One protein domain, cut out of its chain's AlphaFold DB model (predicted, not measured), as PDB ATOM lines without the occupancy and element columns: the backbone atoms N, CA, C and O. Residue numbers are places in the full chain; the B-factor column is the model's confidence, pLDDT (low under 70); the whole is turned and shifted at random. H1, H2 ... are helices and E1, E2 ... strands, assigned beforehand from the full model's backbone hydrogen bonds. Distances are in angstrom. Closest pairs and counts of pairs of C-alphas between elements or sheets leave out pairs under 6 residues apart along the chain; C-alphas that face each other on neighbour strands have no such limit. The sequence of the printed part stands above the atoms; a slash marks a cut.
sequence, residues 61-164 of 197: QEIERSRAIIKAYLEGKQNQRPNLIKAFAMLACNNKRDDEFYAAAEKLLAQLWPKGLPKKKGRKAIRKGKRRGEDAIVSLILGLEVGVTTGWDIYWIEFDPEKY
ATOM      1  N   GLN A  61     126.879 185.160 169.565       84.62
ATOM      2  CA  GLN A  61     126.744 184.913 168.125       84.62
ATOM      3  C   GLN A  61     127.962 185.392 167.320       84.62
ATOM      4  O   GLN A  61     128.318 184.781 166.315       84.62
ATOM      5  N   GLU A  62     128.614 186.474 167.746       83.94
ATOM      6  CA  GLU A  62     129.810 186.999 167.082       83.94
ATOM      7  C   GLU A  62     131.027 186.103 167.334       83.94
ATOM      8  O   GLU A  62     131.845 185.910 166.431       83.94
ATOM      9  N   ILE A  63     131.112 185.495 168.522       84.00
ATOM     10  CA  ILE A  63     132.134 184.495 168.859       84.00
ATOM     11  C   ILE A  63     131.986 183.261 167.963       84.00
ATOM     12  O   ILE A  63     132.959 182.840 167.340       84.00
ATOM     13  N   GLU A  64     130.777 182.713 167.837       88.00
ATOM     14  CA  GLU A  64     130.530 181.529 167.003       88.00
ATOM     15  C   GLU A  64     130.775 181.807 165.512       88.00
ATOM     16  O   GLU A  64     131.417 181.013 164.821       88.00
ATOM     17  N   ARG A  65     130.376 182.985 165.011       91.00
ATOM     18  CA  ARG A  65     130.731 183.420 163.648       91.00
ATOM     19  C   ARG A  65     132.243 183.534 163.462       91.00
ATOM     20  O   ARG A  65     132.764 183.109 162.435       91.00
ATOM     21  N   SER A  66     132.951 184.080 164.450       91.56
ATOM     22  CA  SER A  66     134.409 184.207 164.400       91.56
ATOM     23  C   SER A  66     135.089 182.838 164.358       91.56
ATOM     24  O   SER A  66     135.990 182.639 163.547       91.56
ATOM     25  N   ARG A  67     134.609 181.865 165.143       90.19
ATOM     26  CA  ARG A  67     135.072 180.467 165.081       90.19
ATOM     27  C   ARG A  67     134.867 179.855 163.703       90.19
ATOM     28  O   ARG A  67     135.806 179.303 163.136       90.19
ATOM     29  N   ALA A  68     133.679 180.016 163.124       91.75
ATOM     30  CA  ALA A  68     133.395 179.521 161.781       91.75
ATOM     31  C   ALA A  68     134.339 180.127 160.723       91.75
ATOM     32  O   ALA A  68     134.797 179.414 159.832       91.75
ATOM     33  N   ILE A  69     134.684 181.417 160.840       94.06
ATOM     34  CA  ILE A  69     135.655 182.086 159.955       94.06
ATOM     35  C   ILE A  69     137.061 181.488 160.111       94.06
ATOM     36  O   ILE A  69     137.716 181.225 159.100       94.06
ATOM     37  N   ILE A  70     137.526 181.264 161.347       92.94
ATOM     38  CA  ILE A  70     138.833 180.645 161.627       92.94
ATOM     39  C   ILE A  70     138.900 179.232 161.044       92.94
ATOM     40  O   ILE A  70     139.836 178.915 160.307       92.94
ATOM     41  N   LYS A  71     137.870 178.419 161.283       92.75
ATOM     42  CA  LYS A  71     137.780 177.060 160.752       92.75
ATOM     43  C   LYS A  71     137.770 177.036 159.223       92.75
ATOM     44  O   LYS A  71     138.573 176.342 158.603       92.75
ATOM     45  N   ALA A  72     136.941 177.872 158.598       92.31
ATOM     46  CA  ALA A  72     136.904 178.022 157.143       92.31
ATOM     47  C   ALA A  72     138.273 178.426 156.568       92.31
ATOM     48  O   ALA A  72     138.689 177.932 155.519       92.31
ATOM     49  N   TYR A  73     138.995 179.312 157.256       94.00
ATOM     50  CA  TYR A  73     140.334 179.723 156.849       94.00
ATOM     51  C   TYR A  73     141.353 178.581 156.939       94.00
ATOM     52  O   TYR A  73     142.188 178.436 156.038       94.00
ATOM     53  N   LEU A  74     141.290 177.745 157.979       91.06
ATOM     54  CA  LEU A  74     142.121 176.543 158.088       91.06
ATOM     55  C   LEU A  74     141.861 175.573 156.933       91.06
ATOM     56  O   LEU A  74     142.824 175.175 156.279       91.06
ATOM     57  N   GLU A  75     140.589 175.341 156.599       92.62
ATOM     58  CA  GLU A  75     140.120 174.537 155.453       92.62
ATOM     59  C   GLU A  75     140.521 175.112 154.076       92.62
ATOM     60  O   GLU A  75     140.239 174.512 153.044       92.62
ATOM     61  N   GLY A  76     141.178 176.276 154.029       88.00
ATOM     62  CA  GLY A  76     141.678 176.877 152.790       88.00
ATOM     63  C   GLY A  76     140.671 177.773 152.070       88.00
ATOM     64  O   GLY A  76     140.983 178.280 150.993       88.00
ATOM     65  N   LYS A  77     139.500 178.036 152.663       88.06
ATOM     66  CA  LYS A  77     138.531 178.978 152.092       88.06
ATOM     67  C   LYS A  77     139.100 180.394 152.124       88.06
ATOM     68  O   LYS A  77     139.672 180.849 153.121       88.06
ATOM     69  N   GLN A  78     138.941 181.104 151.011       77.62
ATOM     70  CA  GLN A  78     139.461 182.455 150.867       77.62
ATOM     71  C   GLN A  78     138.575 183.433 151.647       77.62
ATOM     72  O   GLN A  78     137.441 183.708 151.270       77.62
ATOM     73  N   ASN A  79     139.103 183.964 152.747       78.81
ATOM     74  CA  ASN A  79     138.455 185.008 153.533       78.81
ATOM     75  C   ASN A  79     139.114 186.358 153.253       78.81
ATOM     76  O   ASN A  79     140.337 186.454 153.113       78.81
ATOM     77  N   GLN A  80     138.317 187.428 153.233       82.75
ATOM     78  CA  GLN A  80     138.874 188.776 153.185       82.75
ATOM     79  C   GLN A  80     139.748 189.005 154.425       82.75
ATOM     80  O   GLN A  80     139.280 188.883 155.559       82.75
ATOM     81  N   ARG A  81     141.023 189.352 154.212       83.69
ATOM     82  CA  ARG A  81     142.029 189.506 155.279       83.69
ATOM     83  C   ARG A  81     141.554 190.373 156.463       83.69
ATOM     84  O   ARG A  81     141.787 189.954 157.593       83.69
ATOM     85  N   PRO A  82     140.867 191.520 156.273       85.88
ATOM     86  CA  PRO A  82     140.350 192.304 157.398       85.88
ATOM     87  C   PRO A  82     139.327 191.549 158.258       85.88
ATOM     88  O   PRO A  82     139.385 191.644 159.480       85.88
ATOM     89  N   ASN A  83     138.438 190.764 157.643       88.06
ATOM     90  CA  ASN A  83     137.417 189.988 158.357       88.06
ATOM     91  C   ASN A  83     138.044 188.837 159.144       88.06
ATOM     92  O   ASN A  83     137.651 188.578 160.277       88.06
ATOM     93  N   LEU A  84     139.063 188.191 158.571       91.06
ATOM     94  CA  LEU A  84     139.834 187.167 159.266       91.06
ATOM     95  C   LEU A  84     140.537 187.746 160.504       91.06
ATOM     96  O   LEU A  84     140.405 187.204 161.595       91.06
ATOM     97  N   ILE A  85     141.240 188.875 160.360       89.50
ATOM     98  CA  ILE A  85     141.933 189.521 161.488       89.50
ATOM     99  C   ILE A  85     140.932 190.015 162.546       89.50
ATOM    100  O   ILE A  85     141.210 189.923 163.740       89.50
ATOM    101  N   LYS A  86     139.743 190.477 162.134       89.50
ATOM    102  CA  LYS A  86     138.644 190.815 163.049       89.50
ATOM    103  C   LYS A  86     138.176 189.603 163.858       89.50
ATOM    104  O   LYS A  86     138.053 189.718 165.073       89.50
ATOM    105  N   ALA A  87     137.989 188.446 163.218       90.69
ATOM    106  CA  ALA A  87     137.642 187.203 163.908       90.69
ATOM    107  C   ALA A  87     138.715 186.804 164.938       90.69
ATOM    108  O   ALA A  87     138.386 186.494 166.082       90.69
ATOM    109  N   PHE A  88     140.002 186.907 164.576       89.88
ATOM    110  CA  PHE A  88     141.106 186.713 165.521       89.88
ATOM    111  C   PHE A  88     141.023 187.670 166.717       89.88
ATOM    112  O   PHE A  88     141.132 187.231 167.860       89.88
ATOM    113  N   ALA A  89     140.812 188.967 166.475       84.75
ATOM    114  CA  ALA A  89     140.724 189.965 167.538       84.75
ATOM    115  C   ALA A  89     139.548 189.685 168.492       84.75
ATOM    116  O   ALA A  89     139.716 189.742 169.709       84.75
ATOM    117  N   MET A  90     138.378 189.328 167.951       85.56
ATOM    118  CA  MET A  90     137.186 188.999 168.739       85.56
ATOM    119  C   MET A  90     137.415 187.788 169.646       85.56
ATOM    120  O   MET A  90     137.115 187.845 170.841       85.56
ATOM    121  N   LEU A  91     137.997 186.710 169.116       83.38
ATOM    122  CA  LEU A  91     138.314 185.517 169.908       83.38
ATOM    123  C   LEU A  91     139.389 185.801 170.965       83.38
ATOM    124  O   LEU A  91     139.260 185.371 172.113       83.38
ATOM    125  N   ALA A  92     140.408 186.583 170.604       78.12
ATOM    126  CA  ALA A  92     141.500 186.964 171.490       78.12
ATOM    127  C   ALA A  92     141.034 187.827 172.678       78.12
ATOM    128  O   ALA A  92     141.457 187.582 173.809       78.12
ATOM    129  N   CYS A  93     140.141 188.798 172.465       74.38
ATOM    130  CA  CYS A  93     139.594 189.625 173.551       74.38
ATOM    131  C   CYS A  93     138.744 188.841 174.559       74.38
ATOM    132  O   CYS A  93     138.614 189.271 175.700       74.38
ATOM    133  N   ASN A  94     138.175 187.699 174.161       68.94
ATOM    134  CA  ASN A  94     137.294 186.889 175.015       68.94
ATOM    135  C   ASN A  94     137.981 185.665 175.605       68.94
ATOM    136  O   ASN A  94     137.307 184.805 176.176       68.94
ATOM    137  N   ASN A  95     139.298 185.552 175.422       64.56
ATOM    138  CA  ASN A  95     140.067 184.377 175.824       64.56
ATOM    139  C   ASN A  95     139.438 183.081 175.279       64.56
ATOM    140  O   ASN A  95     139.339 182.064 175.959       64.56
ATOM    141  N   LYS A  96     138.956 183.146 174.030       70.12
ATOM    142  CA  LYS A  96     138.419 182.016 173.258       70.12
ATOM    143  C   LYS A  96     139.406 181.595 172.175       70.12
ATOM    144  O   LYS A  96     139.013 181.370 171.036       70.12
ATOM    145  N   ARG A  97     140.691 181.555 172.520       72.44
ATOM    146  CA  ARG A  97     141.710 180.918 171.679       72.44
ATOM    147  C   ARG A  97     141.567 179.406 171.876       72.44
ATOM    148  O   ARG A  97     141.030 178.983 172.885       72.44
ATOM    149  N   ASP A  98     141.954 178.597 170.919       73.56
ATOM    150  CA  ASP A  98     141.970 177.134 170.954       73.56
ATOM    151  C   ASP A  98     143.026 176.657 169.947       73.56
ATOM    152  O   ASP A  98     143.711 177.480 169.333       73.56
ATOM    153  N   ASP A  99     143.207 175.350 169.792       74.88
ATOM    154  CA  ASP A  99     144.240 174.810 168.898       74.88
ATOM    155  C   ASP A  99     144.026 175.273 167.445       74.88
ATOM    156  O   ASP A  99     144.982 175.622 166.748       74.88
ATOM    157  N   GLU A 100     142.763 175.375 167.010       82.62
ATOM    158  CA  GLU A 100     142.400 175.914 165.696       82.62
ATOM    159  C   GLU A 100     142.807 177.390 165.568       82.62
ATOM    160  O   GLU A 100     143.407 177.783 164.564       82.62
ATOM    161  N   PHE A 101     142.554 178.215 166.588       86.75
ATOM    162  CA  PHE A 101     143.019 179.602 166.623       86.75
ATOM    163  C   PHE A 101     144.540 179.696 166.451       86.75
ATOM    164  O   PHE A 101     145.004 180.495 165.638       86.75
ATOM    165  N   TYR A 102     145.330 178.906 167.183       82.06
ATOM    166  CA  TYR A 102     146.792 178.994 167.104       82.06
ATOM    167  C   TYR A 102     147.328 178.501 165.762       82.06
ATOM    168  O   TYR A 102     148.135 179.198 165.142       82.06
ATOM    169  N   ALA A 103     146.824 177.372 165.261       86.25
ATOM    170  CA  ALA A 103     147.172 176.877 163.932       86.25
ATOM    171  C   ALA A 103     146.845 177.919 162.849       86.25
ATOM    172  O   ALA A 103     147.640 178.182 161.940       86.25
ATOM    173  N   ALA A 104     145.690 178.578 162.970       89.12
ATOM    174  CA  ALA A 104     145.284 179.626 162.051       89.12
ATOM    175  C   ALA A 104     146.162 180.880 162.191       89.12
ATOM    176  O   ALA A 104     146.458 181.526 161.187       89.12
ATOM    177  N   ALA A 105     146.583 181.239 163.405       87.62
ATOM    178  CA  ALA A 105     147.446 182.390 163.655       87.62
ATOM    179  C   ALA A 105     148.845 182.190 163.056       87.62
ATOM    180  O   ALA A 105     149.370 183.103 162.417       87.62
ATOM    181  N   GLU A 106     149.425 180.995 163.184       85.81
ATOM    182  CA  GLU A 106     150.702 180.645 162.547       85.81
ATOM    183  C   GLU A 106     150.569 180.640 161.011       85.81
ATOM    184  O   GLU A 106     151.402 181.214 160.301       85.81
ATOM    185  N   LYS A 107     149.457 180.114 160.472       89.88
ATOM    186  CA  LYS A 107     149.135 180.211 159.035       89.88
ATOM    187  C   LYS A 107     149.028 181.671 158.571       89.88
ATOM    188  O   LYS A 107     149.563 182.032 157.519       89.88
ATOM    189  N   LEU A 108     148.382 182.530 159.362       89.75
ATOM    190  CA  LEU A 108     148.265 183.962 159.087       89.75
ATOM    191  C   LEU A 108     149.633 184.655 159.119       89.75
ATOM    192  O   LEU A 108     149.922 185.453 158.225       89.75
ATOM    193  N   LEU A 109     150.486 184.345 160.100       87.44
ATOM    194  CA  LEU A 109     151.857 184.858 160.186       87.44
ATOM    195  C   LEU A 109     152.655 184.533 158.922       87.44
ATOM    196  O   LEU A 109     153.235 185.441 158.319       87.44
ATOM    197  N   ALA A 110     152.627 183.274 158.481       87.62
ATOM    198  CA  ALA A 110     153.309 182.837 157.265       87.62
ATOM    199  C   ALA A 110     152.809 183.590 156.018       87.62
ATOM    200  O   ALA A 110     153.602 183.995 155.169       87.62
ATOM    201  N   GLN A 111     151.501 183.862 155.923       88.50
ATOM    202  CA  GLN A 111     150.929 184.643 154.818       88.50
ATOM    203  C   GLN A 111     151.260 186.136 154.882       88.50
ATOM    204  O   GLN A 111     151.398 186.795 153.849       88.50
ATOM    205  N   LEU A 112     151.334 186.705 156.085       86.38
ATOM    206  CA  LEU A 112     151.693 188.105 156.267       86.38
ATOM    207  C   LEU A 112     153.178 188.325 155.988       86.38
ATOM    208  O   LEU A 112     153.527 189.374 155.446       86.38
ATOM    209  N   TRP A 113     154.043 187.360 156.291       85.75
ATOM    210  CA  TRP A 113     155.488 187.451 156.095       85.75
ATOM    211  C   TRP A 113     156.043 186.228 155.338       85.75
ATOM    212  O   TRP A 113     156.799 185.441 155.903       85.75
ATOM    213  N   PRO A 114     155.749 186.096 154.026       84.44
ATOM    214  CA  PRO A 114     156.114 184.909 153.242       84.44
ATOM    215  C   PRO A 114     157.626 184.745 153.037       84.44
ATOM    216  O   PRO A 114     158.099 183.650 152.767       84.44
ATOM    217  N   LYS A 115     158.399 185.829 153.176       84.69
ATOM    218  CA  LYS A 115     159.871 185.819 153.100       84.69
ATOM    219  C   LYS A 115     160.540 185.571 154.462       84.69
ATOM    220  O   LYS A 115     161.743 185.777 154.591       84.69
ATOM    221  N   GLY A 116     159.764 185.181 155.472       83.44
ATOM    222  CA  GLY A 116     160.215 185.017 156.850       83.44
ATOM    223  C   GLY A 116     159.882 186.211 157.744       83.44
ATOM    224  O   GLY A 116     159.616 187.325 157.278       83.44
ATOM    225  N   LEU A 117     159.883 185.952 159.053       85.44
ATOM    226  CA  LEU A 117     159.544 186.927 160.088       85.44
ATOM    227  C   LEU A 117     160.559 188.085 160.111       85.44
ATOM    228  O   LEU A 117     161.759 187.870 159.911       85.44
ATOM    229  N   PRO A 118     160.109 189.329 160.342       86.00
ATOM    230  CA  PRO A 118     160.994 190.483 160.319       86.00
ATOM    231  C   PRO A 118     161.952 190.452 161.519       86.00
ATOM    232  O   PRO A 118     161.566 190.115 162.633       86.00
ATOM    233  N   LYS A 119     163.208 190.858 161.299       86.31
ATOM    234  CA  LYS A 119     164.250 190.905 162.348       86.31
ATOM    235  C   LYS A 119     164.071 192.051 163.349       86.31
ATOM    236  O   LYS A 119     164.716 192.066 164.390       86.31
ATOM    237  N   LYS A 120     163.245 193.038 163.006       89.31
ATOM    238  CA  LYS A 120     162.911 194.191 163.843       89.31
ATOM    239  C   LYS A 120     161.400 194.313 163.932       89.31
ATOM    240  O   LYS A 120     160.688 193.868 163.029       89.31
ATOM    241  N   LYS A 121     160.938 194.950 165.005       89.25
ATOM    242  CA  LYS A 121     159.533 195.286 165.200       89.25
ATOM    243  C   LYS A 121     158.975 195.993 163.960       89.25
ATOM    244  O   LYS A 121     159.572 196.951 163.468       89.25
ATOM    245  N   GLY A 122     157.854 195.502 163.440       83.31
ATOM    246  CA  GLY A 122     157.294 195.965 162.174       83.31
ATOM    247  C   GLY A 122     155.775 196.010 162.193       83.31
ATOM    248  O   GLY A 122     155.124 195.055 162.606       83.31
ATOM    249  N   ARG A 123     155.208 197.112 161.695       86.69
ATOM    250  CA  ARG A 123     153.760 197.341 161.616       86.69
ATOM    251  C   ARG A 123     153.304 197.393 160.157       86.69
ATOM    252  O   ARG A 123     153.899 198.094 159.344       86.69
ATOM    253  N   LYS A 124     152.224 196.681 159.829       84.88
ATOM    254  CA  LYS A 124     151.535 196.728 158.532       84.88
ATOM    255  C   LYS A 124     150.161 197.363 158.694       84.88
ATOM    256  O   LYS A 124     149.389 196.956 159.559       84.88
ATOM    257  N   ALA A 125     149.840 198.332 157.843       83.19
ATOM    258  CA  ALA A 125     148.492 198.885 157.769       83.19
ATOM    259  C   ALA A 125     147.547 197.891 157.074       83.19
ATOM    260  O   ALA A 125     147.892 197.322 156.038       83.19
ATOM    261  N   ILE A 126     146.358 197.696 157.644       78.69
ATOM    262  CA  ILE A 126     145.292 196.847 157.094       78.69
ATOM    263  C   ILE A 126     144.278 197.682 156.301       78.69
ATOM    264  O   ILE A 126     143.792 197.224 155.270       78.69
ATOM    265  N   ARG A 127     144.012 198.929 156.717       71.75
ATOM    266  CA  ARG A 127     143.206 199.906 155.962       71.75
ATOM    267  C   ARG A 127     144.026 201.163 155.651       71.75
ATOM    268  O   ARG A 127     144.735 201.674 156.515       71.75
ATOM    269  N   LYS A 128     143.919 201.677 154.418       56.44
ATOM    270  CA  LYS A 128     144.456 202.990 154.016       56.44
ATOM    271  C   LYS A 128     143.418 204.064 154.366       56.44
ATOM    272  O   LYS A 128     142.421 204.190 153.669       56.44
ATOM    273  N   GLY A 129     143.612 204.805 155.455       52.44
ATOM    274  CA  GLY A 129     142.702 205.884 155.860       52.44
ATOM    275  C   GLY A 129     143.173 206.623 157.114       52.44
ATOM    276  O   GLY A 129     143.997 206.099 157.864       52.44
ATOM    277  N   LYS A 130     142.674 207.854 157.327       48.97
ATOM    278  CA  LYS A 130     142.990 208.688 158.505       48.97
ATOM    279  C   LYS A 130     142.756 207.878 159.788       48.97
ATOM    280  O   LYS A 130     141.643 207.409 160.015       48.97
ATOM    281  N   ARG A 131     143.799 207.750 160.621       53.75
ATOM    282  CA  ARG A 131     143.720 207.216 161.990       53.75
ATOM    283  C   ARG A 131     142.692 208.041 162.770       53.75
ATOM    284  O   ARG A 131     143.000 209.146 163.203       53.75
ATOM    285  N   ARG A 132     141.463 207.546 162.902       50.56
ATOM    286  CA  ARG A 132     140.470 208.102 163.826       50.56
ATOM    287  C   ARG A 132     140.512 207.245 165.085       50.56
ATOM    288  O   ARG A 132     139.787 206.269 165.137       50.56
ATOM    289  N   GLY A 133     141.407 207.593 166.012       54.00
ATOM    290  CA  GLY A 133     141.533 206.952 167.327       54.00
ATOM    291  C   GLY A 133     142.049 205.511 167.280       54.00
ATOM    292  O   GLY A 133     141.505 204.655 166.592       54.00
ATOM    293  N   GLU A 134     143.131 205.221 167.998       54.91
ATOM    294  CA  GLU A 134     143.378 203.844 168.436       54.91
ATOM    295  C   GLU A 134     142.607 203.678 169.748       54.91
ATOM    296  O   GLU A 134     142.992 204.283 170.746       54.91
ATOM    297  N   ASP A 135     141.512 202.914 169.735       60.47
ATOM    298  CA  ASP A 135     140.705 202.705 170.945       60.47
ATOM    299  C   ASP A 135     141.252 201.528 171.773       60.47
ATOM    300  O   ASP A 135     141.262 201.585 173.002       60.47
ATOM    301  N   ALA A 136     141.736 200.463 171.112       68.00
ATOM    302  CA  ALA A 136     142.277 199.284 171.783       68.00
ATOM    303  C   ALA A 136     143.364 198.545 170.984       68.00
ATOM    304  O   ALA A 136     143.359 198.492 169.751       68.00
ATOM    305  N   ILE A 137     144.280 197.909 171.721       77.69
ATOM    306  CA  ILE A 137     145.299 196.995 171.193       77.69
ATOM    307  C   ILE A 137     144.972 195.585 171.681       77.69
ATOM    308  O   ILE A 137     144.834 195.355 172.882       77.69
ATOM    309  N   VAL A 138     144.881 194.633 170.753       76.31
ATOM    310  CA  VAL A 138     144.588 193.226 171.047       76.31
ATOM    311  C   VAL A 138     145.801 192.374 170.701       76.31
ATOM    312  O   VAL A 138     146.259 192.357 169.561       76.31
ATOM    313  N   SER A 139     146.319 191.632 171.680       79.50
ATOM    314  CA  SER A 139     147.358 190.629 171.432       79.50
ATOM    315  C   SER A 139     146.708 189.323 170.969       79.50
ATOM    316  O   SER A 139     145.937 188.700 171.710       79.50
ATOM    317  N   LEU A 140     147.001 188.926 169.727       81.62
ATOM    318  CA  LEU A 140     146.521 187.666 169.155       81.62
ATOM    319  C   LEU A 140     147.316 186.499 169.743       81.62
ATOM    320  O   LEU A 140     146.748 185.602 170.359       81.62
ATOM    321  N   ILE A 141     148.639 186.598 169.614       79.12
ATOM    322  CA  ILE A 141     149.651 185.773 170.274       79.12
ATOM    323  C   ILE A 141     150.767 186.700 170.771       79.12
ATOM    324  O   ILE A 141     150.879 187.841 170.313       79.12
ATOM    325  N   LEU A 142     151.605 186.244 171.705       73.38
ATOM    326  CA  LEU A 142     152.700 187.074 172.210       73.38
ATOM    327  C   LEU A 142     153.651 187.465 171.064       73.38
ATOM    328  O   LEU A 142     154.223 186.603 170.400       73.38
ATOM    329  N   GLY A 143     153.797 188.773 170.838       76.12
ATOM    330  CA  GLY A 143     154.563 189.330 169.719       76.12
ATOM    331  C   GLY A 143     153.759 189.592 168.443       76.12
ATOM    332  O   GLY A 143     154.325 190.138 167.508       76.12
ATOM    333  N   LEU A 144     152.460 189.277 168.394       83.44
ATOM    334  CA  LEU A 144     151.554 189.665 167.307       83.44
ATOM    335  C   LEU A 144     150.365 190.454 167.868       83.44
ATOM    336  O   LEU A 144     149.500 189.913 168.564       83.44
ATOM    337  N   GLU A 145     150.318 191.740 167.551       84.31
ATOM    338  CA  GLU A 145     149.347 192.692 168.090       84.31
ATOM    339  C   GLU A 145     148.535 193.324 166.955       84.31
ATOM    340  O   GLU A 145     149.039 193.536 165.851       84.31
ATOM    341  N   VAL A 146     147.265 193.629 167.213       84.62
ATOM    342  CA  VAL A 146     146.382 194.310 166.261       84.62
ATOM    343  C   VAL A 146     145.735 195.529 166.897       84.62
ATOM    344  O   VAL A 146     145.292 195.484 168.044       84.62
ATOM    345  N   GLY A 147     145.680 196.619 166.135       81.00
ATOM    346  CA  GLY A 147     144.976 197.839 166.519       81.00
ATOM    347  C   GLY A 147     143.532 197.803 166.040       81.00
ATOM    348  O   GLY A 147     143.284 197.596 164.844       81.00
ATOM    349  N   VAL A 148     142.602 198.020 166.969       78.69
ATOM    350  CA  VAL A 148     141.159 197.870 166.760       78.69
ATOM    351  C   VAL A 148     140.410 199.091 167.307       78.69
ATOM    352  O   VAL A 148     140.808 199.656 168.327       78.69
ATOM    353  N   THR A 149     139.326 199.506 166.650       76.00
ATOM    354  CA  THR A 149     138.374 200.479 167.223       76.00
ATOM    355  C   THR A 149     137.275 199.817 168.040       76.00
ATOM    356  O   THR A 149     137.057 198.609 167.964       76.00
ATOM    357  N   THR A 150     136.498 200.640 168.741       71.12
ATOM    358  CA  THR A 150     135.255 200.252 169.426       71.12
ATOM    359  C   THR A 150     134.277 199.491 168.507       71.12
ATOM    360  O   THR A 150     133.574 198.592 168.956       71.12
ATOM    361  N   GLY A 151     134.269 199.782 167.198       73.56
ATOM    362  CA  GLY A 151     133.451 199.094 166.181       73.56
ATOM    363  C   GLY A 151     134.053 197.802 165.603       73.56
ATOM    364  O   GLY A 151     133.533 197.258 164.625       73.56
ATOM    365  N   TRP A 152     135.156 197.304 166.170       77.31
ATOM    366  CA  TRP A 152     135.911 196.150 165.668       77.31
ATOM    367  C   TRP A 152     136.515 196.326 164.268       77.31
ATOM    368  O   TRP A 152     136.724 195.344 163.548       77.31
ATOM    369  N   ASP A 153     136.800 197.559 163.850       82.62
ATOM    370  CA  ASP A 153     137.546 197.787 162.615       82.62
ATOM    371  C   ASP A 153     139.049 197.633 162.859       82.62
ATOM    372  O   ASP A 153     139.592 198.154 163.831       82.62
ATOM    373  N   ILE A 154     139.729 196.922 161.954       83.50
ATOM    374  CA  ILE A 154     141.166 196.645 162.045       83.50
ATOM    375  C   ILE A 154     141.958 197.681 161.244       83.50
ATOM    376  O   ILE A 154     141.747 197.840 160.038       83.50
ATOM    377  N   TYR A 155     142.927 198.330 161.893       81.38
ATOM    378  CA  TYR A 155     143.741 199.390 161.279       81.38
ATOM    379  C   TYR A 155     145.150 198.932 160.949       81.38
ATOM    380  O   TYR A 155     145.678 199.254 159.881       81.38
ATOM    381  N   TRP A 156     145.764 198.173 161.849       86.06
ATOM    382  CA  TRP A 156     147.118 197.676 161.679       86.06
ATOM    383  C   TRP A 156     147.315 196.339 162.380       86.06
ATOM    384  O   TRP A 156     146.590 195.986 163.308       86.06
ATOM    385  N   ILE A 157     148.333 195.623 161.919       87.00
ATOM    386  CA  ILE A 157     148.897 194.450 162.572       87.00
ATOM    387  C   ILE A 157     150.390 194.683 162.768       87.00
ATOM    388  O   ILE A 157     151.076 195.192 161.878       87.00
ATOM    389  N   GLU A 158     150.888 194.371 163.947       89.44
ATOM    390  CA  GLU A 158     152.260 194.603 164.362       89.44
ATOM    391  C   GLU A 158     152.873 193.296 164.825       89.44
ATOM    392  O   GLU A 158     152.239 192.521 165.539       89.44
ATOM    393  N   PHE A 159     154.110 193.069 164.406       89.62
ATOM    394  CA  PHE A 159     154.897 191.941 164.851       89.62
ATOM    395  C   PHE A 159     156.152 192.425 165.570       89.62
ATOM    396  O   PHE A 159     156.898 193.260 165.052       89.62
ATOM    397  N   ASP A 160     156.374 191.874 166.755       86.69
ATOM    398  CA  ASP A 160     157.522 192.101 167.616       86.69
ATOM    399  C   ASP A 160     158.324 190.788 167.737       86.69
ATOM    400  O   ASP A 160     157.904 189.869 168.455       86.69
ATOM    401  N   PRO A 161     159.464 190.671 167.026       85.19
ATOM    402  CA  PRO A 161     160.256 189.446 167.008       85.19
ATOM    403  C   PRO A 161     160.830 189.086 168.378       85.19
ATOM    404  O   PRO A 161     160.970 187.905 168.676       85.19
ATOM    405  N   GLU A 162     161.138 190.068 169.226       78.06
ATOM    406  CA  GLU A 162     161.727 189.811 170.541       78.06
ATOM    407  C   GLU A 162     160.718 189.102 171.450       78.06
ATOM    408  O   GLU A 162     161.012 188.059 172.043       78.06
ATOM    409  N   LYS A 163     159.482 189.615 171.485       76.25
ATOM    410  CA  LYS A 163     158.376 188.994 172.227       76.25
ATOM    411  C   LYS A 163     158.011 187.613 171.674       76.25
ATOM    412  O   LYS A 163     157.725 186.702 172.452       76.25
ATOM    413  N   TYR A 164     158.035 187.441 170.354       80.31
ATOM    414  CA  TYR A 164     157.709 186.163 169.719       80.31
ATOM    415  C   TYR A 164     158.784 185.090 169.973       80.31
ATOM    416  O   TYR A 164     158.461 183.949 170.305       80.31
TER     417      TYR A 164
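This is residues 61 to 164 of the 197 residues of an uncharacterized protein of bacterium (UniProt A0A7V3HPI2). A four-stranded twisted sheet has helices H2 and H3 over one face, making two layers, helices on one face of a sheet; H1 packs on these helices away from the sheet, and short H4 grazes the sheet. The printed part has 104 residues, with H1 H2 H3 E1 E2 E3 E4 H4 along the chain, a mixed class. The sheet, E1 E4 E3 E2, is antiparallel; E2, E3 and E4 form a meander, each strand the antiparallel neighbour of the one before, and E1 beside E4 makes it a Greek key. It is compact, with a radius of gyration of the C-alphas of 13.0 A and spans of 33 by 31 by 24 A.

H1, residues 61 to 74, touches H2, residues 81 to 93, at a steep tilt of 55 degrees; the closest C-alphas, of Ser 66 and Ala 87, are 4.4 A apart. With residues 70 to 74 alone H1 touches H3, residues 99 to 112; the closest C-alphas, of Leu 74 and Ala 104, are 5.9 A apart. In these three helices every O i to N i+4 pair is within hydrogen-bond range; H4, residues 161 to 164, is too short for one. Edge strand E1, residues 122 to 125, pairs with E4, residues 154 to 159, N 124 and O 157 at 2.8 A. E2, residues 136 to 141, and E3, residues 144 to 148, form a hairpin, N 138 and O 146 at 2.9 A; E3 and E4 form another, N 158 and O 145 at 2.8 A. H2 runs across the strands at a height over the sheet of 8.6 A, its closest C-alphas to E2 those of Ala 92 and Leu 140, 5.6 A. H3 is on the same face.

H1 is 20.2 A long from C-alpha 61 at (126.744, 184.913, 168.125), H2 18.4 A, H3 19.8 A, E2 15.5 A and E4 14.8 A. H4 ends at C-alpha 164, (157.709, 186.163, 169.719).

The printed part has no cut and no long link. The C-alphas farthest apart, of Gln 61 and Lys 119, are 38.4 A apart. pLDDT is under 70 at residues 94 to 95 and 128 to 136.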